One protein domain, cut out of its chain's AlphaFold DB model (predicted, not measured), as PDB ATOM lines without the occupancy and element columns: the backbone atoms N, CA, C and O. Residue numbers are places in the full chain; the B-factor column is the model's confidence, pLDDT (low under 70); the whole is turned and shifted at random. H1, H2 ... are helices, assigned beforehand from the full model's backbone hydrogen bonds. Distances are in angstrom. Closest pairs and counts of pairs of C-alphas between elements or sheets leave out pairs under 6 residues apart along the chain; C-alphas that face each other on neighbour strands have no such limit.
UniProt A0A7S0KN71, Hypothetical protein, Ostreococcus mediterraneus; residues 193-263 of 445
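This is residues 193 to 263 of the 445 residues of the protein "Hypothetical protein" of Ostreococcus mediterraneus (UniProt A0A7S0KN71). Little regular structure is found here: loops string out into a rod, with the looped stretch of residues 210 to 234 in the middle, the small helix H1 toward one end and H2 toward the other. The printed part has 71 residues, with two named helices, H1 then H2, and no named strand; the class is all helix, but just 13 residues are in named elements. It is only just loose, close to compact, with a radius of gyration of the C-alphas of 13.5 A and spans of 43 by 20 by 19 A.

Start at Ala 193 and pass the unnamed residues 193 to 205. Find C-alpha 206 at (97.223, 217.858, 273.963), where H1, residues 206 to 209, begins. H2, residues 235 to 243, runs 12.3 A to C-alpha 243 at (115.217, 201.363, 281.477).

H1 and H2 are apart. Between them, residues 213 to 214 pair antiparallel with 221 to 222, and 227 to 228 with 233 to 234. In H2 every O i to N i+4 pair is within hydrogen-bond range; H1 is too short for such a pair.

The C-alphas farthest apart, of Ser 201 and Gly 260, are 42.9 A apart. The printed part has no cut, and the link from H1 to H2 is long. Look for pLDDT under 70 at residues 193 to 210, 225 and 252 to 257.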
ATOM      1  N   ALA A 193      99.576 210.804 278.588       52.62
ATOM      2  CA  ALA A 193      99.924 210.582 277.176       52.62
ATOM      3  C   ALA A 193     100.103 209.089 276.806       52.62
ATOM      4  O   ALA A 193     100.086 208.726 275.634       52.62
ATOM      5  N   ASN A 194     100.227 208.203 277.804       45.97
ATOM      6  CA  ASN A 194     100.217 206.744 277.628       45.97
ATOM      7  C   ASN A 194      98.804 206.125 277.582       45.97
ATOM      8  O   ASN A 194      98.678 204.925 277.354       45.97
ATOM      9  N   ARG A 195      97.745 206.909 277.830       46.91
ATOM     10  CA  ARG A 195      96.330 206.499 277.843       46.91
ATOM     11  C   ARG A 195      95.527 207.251 276.781       46.91
ATOM     12  O   ARG A 195      94.449 207.771 277.047       46.91
ATOM     13  N   LEU A 196      96.046 207.292 275.558       45.72
ATOM     14  CA  LEU A 196      95.309 207.799 274.402       45.72
ATOM     15  C   LEU A 196      94.294 206.745 273.930       45.72
ATOM     16  O   LEU A 196      94.454 206.130 272.879       45.72
ATOM     17  N   SER A 197      93.266 206.487 274.743       39.44
ATOM     18  CA  SER A 197      92.035 205.844 274.278       39.44
ATOM     19  C   SER A 197      91.159 206.892 273.599       39.44
ATOM     20  O   SER A 197      90.991 207.994 274.115       39.44
ATOM     21  N   VAL A 198      90.583 206.514 272.462       42.34
ATOM     22  CA  VAL A 198      89.878 207.330 271.454       42.34
ATOM     23  C   VAL A 198      88.597 208.035 271.966       42.34
ATOM     24  O   VAL A 198      87.884 208.660 271.194       42.34
ATOM     25  N   GLU A 199      88.283 207.981 273.262       41.56
ATOM     26  CA  GLU A 199      86.919 208.219 273.770       41.56
ATOM     27  C   GLU A 199      86.750 209.414 274.725       41.56
ATOM     28  O   GLU A 199      85.633 209.686 275.155       41.56
ATOM     29  N   ALA A 200      87.799 210.182 275.031       46.88
ATOM     30  CA  ALA A 200      87.670 211.400 275.839       46.88
ATOM     31  C   ALA A 200      88.148 212.634 275.068       46.88
ATOM     32  O   ALA A 200      89.184 212.582 274.402       46.88
ATOM     33  N   SER A 201      87.416 213.750 275.187       47.03
ATOM     34  CA  SER A 201      87.891 215.061 274.730       47.03
ATOM     35  C   SER A 201      89.286 215.308 275.306       47.03
ATOM     36  O   SER A 201      89.434 215.336 276.533       47.03
ATOM     37  N   PRO A 202      90.316 215.441 274.456       52.44
ATOM     38  CA  PRO A 202      91.675 215.550 274.936       52.44
ATOM     39  C   PRO A 202      91.846 216.863 275.713       52.44
ATOM     40  O   PRO A 202      91.263 217.883 275.332       52.44
ATOM     41  N   PRO A 203      92.636 216.871 276.798       53.22
ATOM     42  CA  PRO A 203      92.916 218.089 277.548       53.22
ATOM     43  C   PRO A 203      93.546 219.182 276.659       53.22
ATOM     44  O   PRO A 203      94.232 218.846 275.694       53.22
ATOM     45  N   PRO A 204      93.404 220.481 276.988       50.72
ATOM     46  CA  PRO A 204      93.849 221.591 276.133       50.72
ATOM     47  C   PRO A 204      95.326 221.530 275.727       50.72
ATOM     48  O   PRO A 204      95.676 221.896 274.613       50.72
ATOM     49  N   TRP A 205      96.196 221.008 276.594       50.97
ATOM     50  CA  TRP A 205      97.636 220.884 276.338       50.97
ATOM     51  C   TRP A 205      97.991 219.791 275.312       50.97
ATOM     52  O   TRP A 205      99.114 219.753 274.806       50.97
ATOM     53  N   HIS A 206      97.041 218.921 274.951       56.25
ATOM     54  CA  HIS A 206      97.223 217.858 273.963       56.25
ATOM     55  C   HIS A 206      97.585 218.405 272.576       56.25
ATOM     56  O   HIS A 206      98.273 217.727 271.820       56.25
ATOM     57  N   VAL A 207      97.198 219.644 272.250       52.34
ATOM     58  CA  VAL A 207      97.572 220.306 270.986       52.34
ATOM     59  C   VAL A 207      99.077 220.578 270.869       52.34
ATOM     60  O   VAL A 207      99.583 220.695 269.759       52.34
ATOM     61  N   HIS A 208      99.799 220.659 271.993       54.47
ATOM     62  CA  HIS A 208     101.242 220.923 272.011       54.47
ATOM     63  C   HIS A 208     102.084 219.636 271.992       54.47
ATOM     64  O   HIS A 208     103.247 219.659 271.583       54.47
ATOM     65  N   VAL A 209     101.493 218.507 272.405       65.19
ATOM     66  CA  VAL A 209     102.133 217.179 272.413       65.19
ATOM     67  C   VAL A 209     101.816 216.400 271.141       65.19
ATOM     68  O   VAL A 209     102.704 215.771 270.564       65.19
ATOM     69  N   ALA A 210     100.562 216.447 270.690       65.50
ATOM     70  CA  ALA A 210     100.126 215.783 269.475       65.50
ATOM     71  C   ALA A 210     100.650 216.510 268.234       65.50
ATOM     72  O   ALA A 210     100.769 217.731 268.189       65.50
ATOM     73  N   GLY A 211     100.956 215.741 267.200       72.12
ATOM     74  CA  GLY A 211     101.444 216.271 265.933       72.12
ATOM     75  C   GLY A 211     101.439 215.196 264.855       72.12
ATOM     76  O   GLY A 211     100.877 214.123 265.070       72.12
ATOM     77  N   PRO A 212     102.033 215.458 263.683       79.69
ATOM     78  CA  PRO A 212     101.888 214.577 262.525       79.69
ATOM     79  C   PRO A 212     102.802 213.340 262.562       79.69
ATOM     80  O   PRO A 212     102.708 212.481 261.686       79.69
ATOM     81  N   HIS A 213     103.705 213.219 263.540       80.88
ATOM     82  CA  HIS A 213     104.759 212.207 263.516       80.88
ATOM     83  C   HIS A 213     104.431 211.006 264.406       80.88
ATOM     84  O   HIS A 213     104.465 211.094 265.630       80.88
ATOM     85  N   ALA A 214     104.160 209.854 263.790       85.56
ATOM     86  CA  ALA A 214     103.854 208.620 264.508       85.56
ATOM     87  C   ALA A 214     105.103 207.956 265.113       85.56
ATOM     88  O   ALA A 214     106.112 207.733 264.432       85.56
ATOM     89  N   CYS A 215     105.008 207.560 266.381       84.81
ATOM     90  CA  CYS A 215     106.015 206.744 267.039       84.81
ATOM     91  C   CYS A 215     106.005 205.310 266.489       84.81
ATOM     92  O   CYS A 215     104.983 204.635 266.462       84.81
ATOM     93  N   SER A 216     107.174 204.787 266.136       86.06
ATOM     94  CA  SER A 216     107.371 203.415 265.650       86.06
ATOM     95  C   SER A 216     107.104 202.318 266.688       86.06
ATOM     96  O   SER A 216     107.079 201.146 266.324       86.06
ATOM     97  N   ARG A 217     106.937 202.675 267.970       84.44
ATOM     98  CA  ARG A 217     106.757 201.729 269.082       84.44
ATOM     99  C   ARG A 217     105.346 201.751 269.658       84.44
ATOM    100  O   ARG A 217     104.731 200.700 269.758       84.44
ATOM    101  N   CYS A 218     104.844 202.924 270.046       83.19
ATOM    102  CA  CYS A 218     103.487 203.053 270.591       83.19
ATOM    103  C   CYS A 218     102.445 203.497 269.557       83.19
ATOM    104  O   CYS A 218     101.270 203.554 269.894       83.19
ATOM    105  N   HIS A 219     102.856 203.832 268.329       83.94
ATOM    106  CA  HIS A 219     101.991 204.278 267.227       83.94
ATOM    107  C   HIS A 219     101.204 205.578 267.459       83.94
ATOM    108  O   HIS A 219     100.573 206.064 266.525       83.94
ATOM    109  N   ALA A 220     101.298 206.186 268.644       78.38
ATOM    110  CA  ALA A 220     100.771 207.520 268.905       78.38
ATOM    111  C   ALA A 220     101.529 208.590 268.100       78.38
ATOM    112  O   ALA A 220     102.714 208.420 267.788       78.38
ATOM    113  N   SER A 221     100.840 209.685 267.778       79.62
ATOM    114  CA  SER A 221     101.370 210.770 266.951       79.62
ATOM    115  C   SER A 221     101.752 211.984 267.789       79.62
ATOM    116  O   SER A 221     101.001 212.413 268.663       79.62
ATOM    117  N   PHE A 222     102.921 212.544 267.496       74.12
ATOM    118  CA  PHE A 222     103.594 213.552 268.302       74.12
ATOM    119  C   PHE A 222     104.043 214.741 267.445       74.12
ATOM    120  O   PHE A 222     104.281 214.603 266.240       74.12
ATOM    121  N   SER A 223     104.158 215.919 268.061       72.56
ATOM    122  CA  SER A 223     104.861 217.061 267.470       72.56
ATOM    123  C   SER A 223     106.382 216.870 267.590       72.56
ATOM    124  O   SER A 223     106.848 215.993 268.322       72.56
ATOM    125  N   ASN A 224     107.165 217.663 266.850       72.81
ATOM    126  CA  ASN A 224     108.623 217.492 266.703       72.81
ATOM    127  C   ASN A 224     109.388 217.425 268.027       72.81
ATOM    128  O   ASN A 224     110.381 216.715 268.117       72.81
ATOM    129  N   LEU A 225     108.904 218.124 269.051       69.94
ATOM    130  CA  LEU A 225     109.541 218.190 270.366       69.94
ATOM    131  C   LEU A 225     109.456 216.869 271.147       69.94
ATOM    132  O   LEU A 225     110.283 216.610 272.014       69.94
ATOM    133  N   TRP A 226     108.469 216.018 270.850       73.50
ATOM    134  CA  TRP A 226     108.155 214.830 271.660       73.50
ATOM    135  C   TRP A 226     108.553 213.518 270.988       73.50
ATOM    136  O   TRP A 226     108.325 212.431 271.535       73.50
ATOM    137  N   ILE A 227     109.146 213.604 269.798       76.81
ATOM    138  CA  ILE A 227     109.586 212.463 269.011       76.81
ATOM    139  C   ILE A 227     110.957 212.726 268.410       76.81
ATOM    140  O   ILE A 227     111.174 213.694 267.687       76.81
ATOM    141  N   ASN A 228     111.878 211.794 268.631       79.56
ATOM    142  CA  ASN A 228     113.105 211.766 267.862       79.56
ATOM    143  C   ASN A 228     112.739 211.438 266.407       79.56
ATOM    144  O   ASN A 228     112.361 210.302 266.103       79.56
ATOM    145  N   GLN A 229     112.809 212.424 265.510       74.25
ATOM    146  CA  GLN A 229     112.368 212.271 264.120       74.25
ATOM    147  C   GLN A 229     113.182 211.222 263.351       74.25
ATOM    148  O   GLN A 229     112.624 210.489 262.529       74.25
ATOM    149  N   HIS A 230     114.480 211.106 263.647       73.50
ATOM    150  CA  HIS A 230     115.375 210.162 262.982       73.50
ATOM    151  C   HIS A 230     115.039 208.712 263.337       73.50
ATOM    152  O   HIS A 230     114.921 207.854 262.458       73.50
ATOM    153  N   ALA A 231     114.834 208.431 264.624       76.19
ATOM    154  CA  ALA A 231     114.479 207.099 265.099       76.19
ATOM    155  C   ALA A 231     112.972 206.813 265.033       76.19
ATOM    156  O   ALA A 231     112.559 205.655 265.133       76.19
ATOM    157  N   ARG A 232     112.144 207.852 264.870       85.44
ATOM    158  CA  ARG A 232     110.686 207.824 265.044       85.44
ATOM    159  C   ARG A 232     110.292 207.192 266.377       85.44
ATOM    160  O   ARG A 232     109.456 206.291 266.421       85.44
ATOM    161  N   VAL A 233     110.918 207.605 267.473       86.12
ATOM    162  CA  VAL A 233     110.621 207.095 268.823       86.12
ATOM    163  C   VAL A 233     110.262 208.268 269.722       86.12
ATOM    164  O   VAL A 233     110.972 209.267 269.729       86.12
ATOM    165  N   CYS A 234     109.135 208.170 270.431       82.88
ATOM    166  CA  CYS A 234     108.731 209.208 271.371       82.88
ATOM    167  C   CYS A 234     109.553 209.129 272.658       82.88
ATOM    168  O   CYS A 234     110.025 208.050 273.029       82.88
ATOM    169  N   VAL A 235     109.645 210.250 273.374       80.94
ATOM    170  CA  VAL A 235     110.423 210.375 274.618       80.94
ATOM    171  C   VAL A 235     110.099 209.280 275.647       80.94
ATOM    172  O   VAL A 235     110.989 208.715 276.280       80.94
ATOM    173  N   VAL A 236     108.826 208.884 275.763       79.44
ATOM    174  CA  VAL A 236     108.406 207.839 276.711       79.44
ATOM    175  C   VAL A 236     108.919 206.460 276.293       79.44
ATOM    176  O   VAL A 236     109.454 205.710 277.111       79.44
ATOM    177  N   CYS A 237     108.766 206.112 275.015       83.56
ATOM    178  CA  CYS A 237     109.249 204.843 274.479       83.56
ATOM    179  C   CYS A 237     110.778 204.765 274.451       83.56
ATOM    180  O   CYS A 237     111.330 203.668 274.557       83.56
ATOM    181  N   GLU A 238     111.451 205.905 274.322       86.50
ATOM    182  CA  GLU A 238     112.893 206.024 274.478       86.50
ATOM    183  C   GLU A 238     113.322 205.702 275.915       86.50
ATOM    184  O   GLU A 238     114.105 204.771 276.119       86.50
ATOM    185  N   LEU A 239     112.747 206.374 276.916       83.00
ATOM    186  CA  LEU A 239     113.049 206.121 278.329       83.00
ATOM    187  C   LEU A 239     112.739 204.679 278.744       83.00
ATOM    188  O   LEU A 239     113.539 204.045 279.431       83.00
ATOM    189  N   ALA A 240     111.620 204.120 278.278       83.38
ATOM    190  CA  ALA A 240     111.279 202.721 278.523       83.38
ATOM    191  C   ALA A 240     112.308 201.753 277.907       83.38
ATOM    192  O   ALA A 240     112.622 200.718 278.498       83.38
ATOM    193  N   ALA A 241     112.864 202.078 276.734       86.50
ATOM    194  CA  ALA A 241     113.938 201.291 276.131       86.50
ATOM    195  C   ALA A 241     115.208 201.330 276.985       86.50
ATOM    196  O   ALA A 241     115.785 200.275 277.260       86.50
ATOM    197  N   ARG A 242     115.598 202.532 277.425       87.50
ATOM    198  CA  ARG A 242     116.782 202.766 278.259       87.50
ATOM    199  C   ARG A 242     116.668 202.020 279.588       87.50
ATOM    200  O   ARG A 242     117.578 201.276 279.939       87.50
ATOM    201  N   ALA A 243     115.515 202.111 280.254       85.69
ATOM    202  CA  ALA A 243     115.217 201.363 281.477       85.69
ATOM    203  C   ALA A 243     115.286 199.840 281.263       85.69
ATOM    204  O   ALA A 243     115.806 199.110 282.105       85.69
ATOM    205  N   ALA A 244     114.845 199.358 280.098       87.31
ATOM    206  CA  ALA A 244     114.970 197.956 279.694       87.31
ATOM    207  C   ALA A 244     116.376 197.572 279.184       87.31
ATOM    208  O   ALA A 244     116.532 196.498 278.604       87.31
ATOM    209  N   ARG A 245     117.386 198.437 279.354       88.06
ATOM    210  CA  ARG A 245     118.775 198.261 278.893       88.06
ATOM    211  C   ARG A 245     118.905 197.967 277.395       88.06
ATOM    212  O   ARG A 245     119.714 197.142 276.971       88.06
ATOM    213  N   ARG A 246     118.093 198.638 276.580       87.50
ATOM    214  CA  ARG A 246     118.104 198.522 275.117       87.50
ATOM    215  C   ARG A 246     118.295 199.884 274.473       87.50
ATOM    216  O   ARG A 246     117.766 200.886 274.944       87.50
ATOM    217  N   CYS A 247     118.964 199.889 273.322       87.44
ATOM    218  CA  CYS A 247     119.070 201.085 272.498       87.44
ATOM    219  C   CYS A 247     117.662 201.577 272.089       87.44
ATOM    220  O   CYS A 247     116.892 200.805 271.496       87.44
ATOM    221  N   PRO A 248     117.295 202.839 272.383       85.00
ATOM    222  CA  PRO A 248     116.004 203.392 271.976       85.00
ATOM    223  C   PRO A 248     115.894 203.540 270.453       85.00
ATOM    224  O   PRO A 248     114.810 203.370 269.900       85.00
ATOM    225  N   PHE A 249     117.021 203.734 269.768       83.69
ATOM    226  CA  PHE A 249     117.089 203.989 268.326       83.69
ATOM    227  C   PHE A 249     117.194 202.722 267.467       83.69
ATOM    228  O   PHE A 249     117.195 202.788 266.238       83.69
ATOM    229  N   ALA A 250     117.265 201.546 268.098       79.56
ATOM    230  CA  ALA A 250     117.159 200.282 267.386       79.56
ATOM    231  C   ALA A 250     115.741 200.129 266.815       79.56
ATOM    232  O   ALA A 250     114.751 200.196 267.554       79.56
ATOM    233  N   LYS A 251     115.645 199.906 265.499       72.94
ATOM    234  CA  LYS A 251     114.367 199.620 264.838       72.94
ATOM    235  C   LYS A 251     113.815 198.275 265.331       72.94
ATOM    236  O   LYS A 251     114.582 197.314 265.426       72.94
ATOM    237  N   PRO A 252     112.503 198.170 265.604       64.50
ATOM    238  CA  PRO A 252     111.874 196.886 265.893       64.50
ATOM    239  C   PRO A 252     112.119 195.904 264.738       64.50
ATOM    240  O   PRO A 252     111.976 196.277 263.576       64.50
ATOM    241  N   ASN A 253     112.479 194.656 265.053       63.12
ATOM    242  CA  ASN A 253     112.619 193.541 264.101       63.12
ATOM    243  C   ASN A 253     113.721 193.672 263.033       63.12
ATOM    244  O   ASN A 253     113.781 192.855 262.116       63.12
ATOM    245  N   VAL A 254     114.622 194.648 263.154       63.06
ATOM    246  CA  VAL A 254     115.818 194.752 262.308       63.06
ATOM    247  C   VAL A 254     117.043 194.600 263.205       63.06
ATOM    248  O   VAL A 254     117.123 195.313 264.208       63.06
ATOM    249  N   PRO A 255     118.006 193.715 262.880       63.12
ATOM    250  CA  PRO A 255     119.282 193.675 263.580       63.12
ATOM    251  C   PRO A 255     119.918 195.064 263.526       63.12
ATOM    252  O   PRO A 255     120.347 195.530 262.469       63.12
ATOM    253  N   ALA A 256     119.903 195.765 264.657       67.19
ATOM    254  CA  ALA A 256     120.469 197.096 264.720       67.19
ATOM    255  C   ALA A 256     121.985 196.968 264.533       67.19
ATOM    256  O   ALA A 256     122.599 196.110 265.165       67.19
ATOM    257  N   PRO A 257     122.635 197.812 263.723       67.31
ATOM    258  CA  PRO A 257     124.085 197.718 263.596       67.31
ATOM    259  C   PRO A 257     124.812 198.071 264.908       67.31
ATOM    260  O   PRO A 257     125.969 197.718 265.086       67.31
ATOM    261  N   CYS A 258     124.117 198.742 265.833       77.88
ATOM    262  CA  CYS A 258     124.555 199.019 267.198       77.88
ATOM    263  C   CYS A 258     124.209 197.892 268.194       77.88
ATOM    264  O   CYS A 258     124.173 198.123 269.405       77.88
ATOM    265  N   LEU A 259     123.907 196.680 267.714       78.19
ATOM    266  CA  LEU A 259     123.659 195.523 268.571       78.19
ATOM    267  C   LEU A 259     124.870 195.282 269.484       78.19
ATOM    268  O   LEU A 259     126.004 195.219 269.021       78.19
ATOM    269  N   GLY A 260     124.623 195.188 270.793       81.81
ATOM    270  CA  GLY A 260     125.677 195.058 271.805       81.81
ATOM    271  C   GLY A 260     126.384 196.367 272.182       81.81
ATOM    272  O   GLY A 260     127.168 196.368 273.124       81.81
ATOM    273  N   ALA A 261     126.089 197.490 271.514       87.81
ATOM    274  CA  ALA A 261     126.710 198.791 271.791       87.81
ATOM    275  C   ALA A 261     126.025 199.581 272.916       87.81
ATOM    276  O   ALA A 261     126.414 200.711 273.200       87.81
ATOM    277  N   PHE A 262     124.976 199.034 273.534       90.94
ATOM    278  CA  PHE A 262     124.277 199.711 274.621       90.94
ATOM    279  C   PHE A 262     125.069 199.598 275.926       90.94
ATOM    280  O   PHE A 262     125.317 198.497 276.415       90.94
ATOM    281  N   CYS A 263     125.455 200.740 276.493       90.69
ATOM    282  CA  CYS A 263     126.179 200.813 277.752       90.69
ATOM    283  C   CYS A 263     125.199 200.678 278.931       90.69
ATOM    284  O   CYS A 263     124.347 201.553 279.114       90.69
TER     285      CYS A 263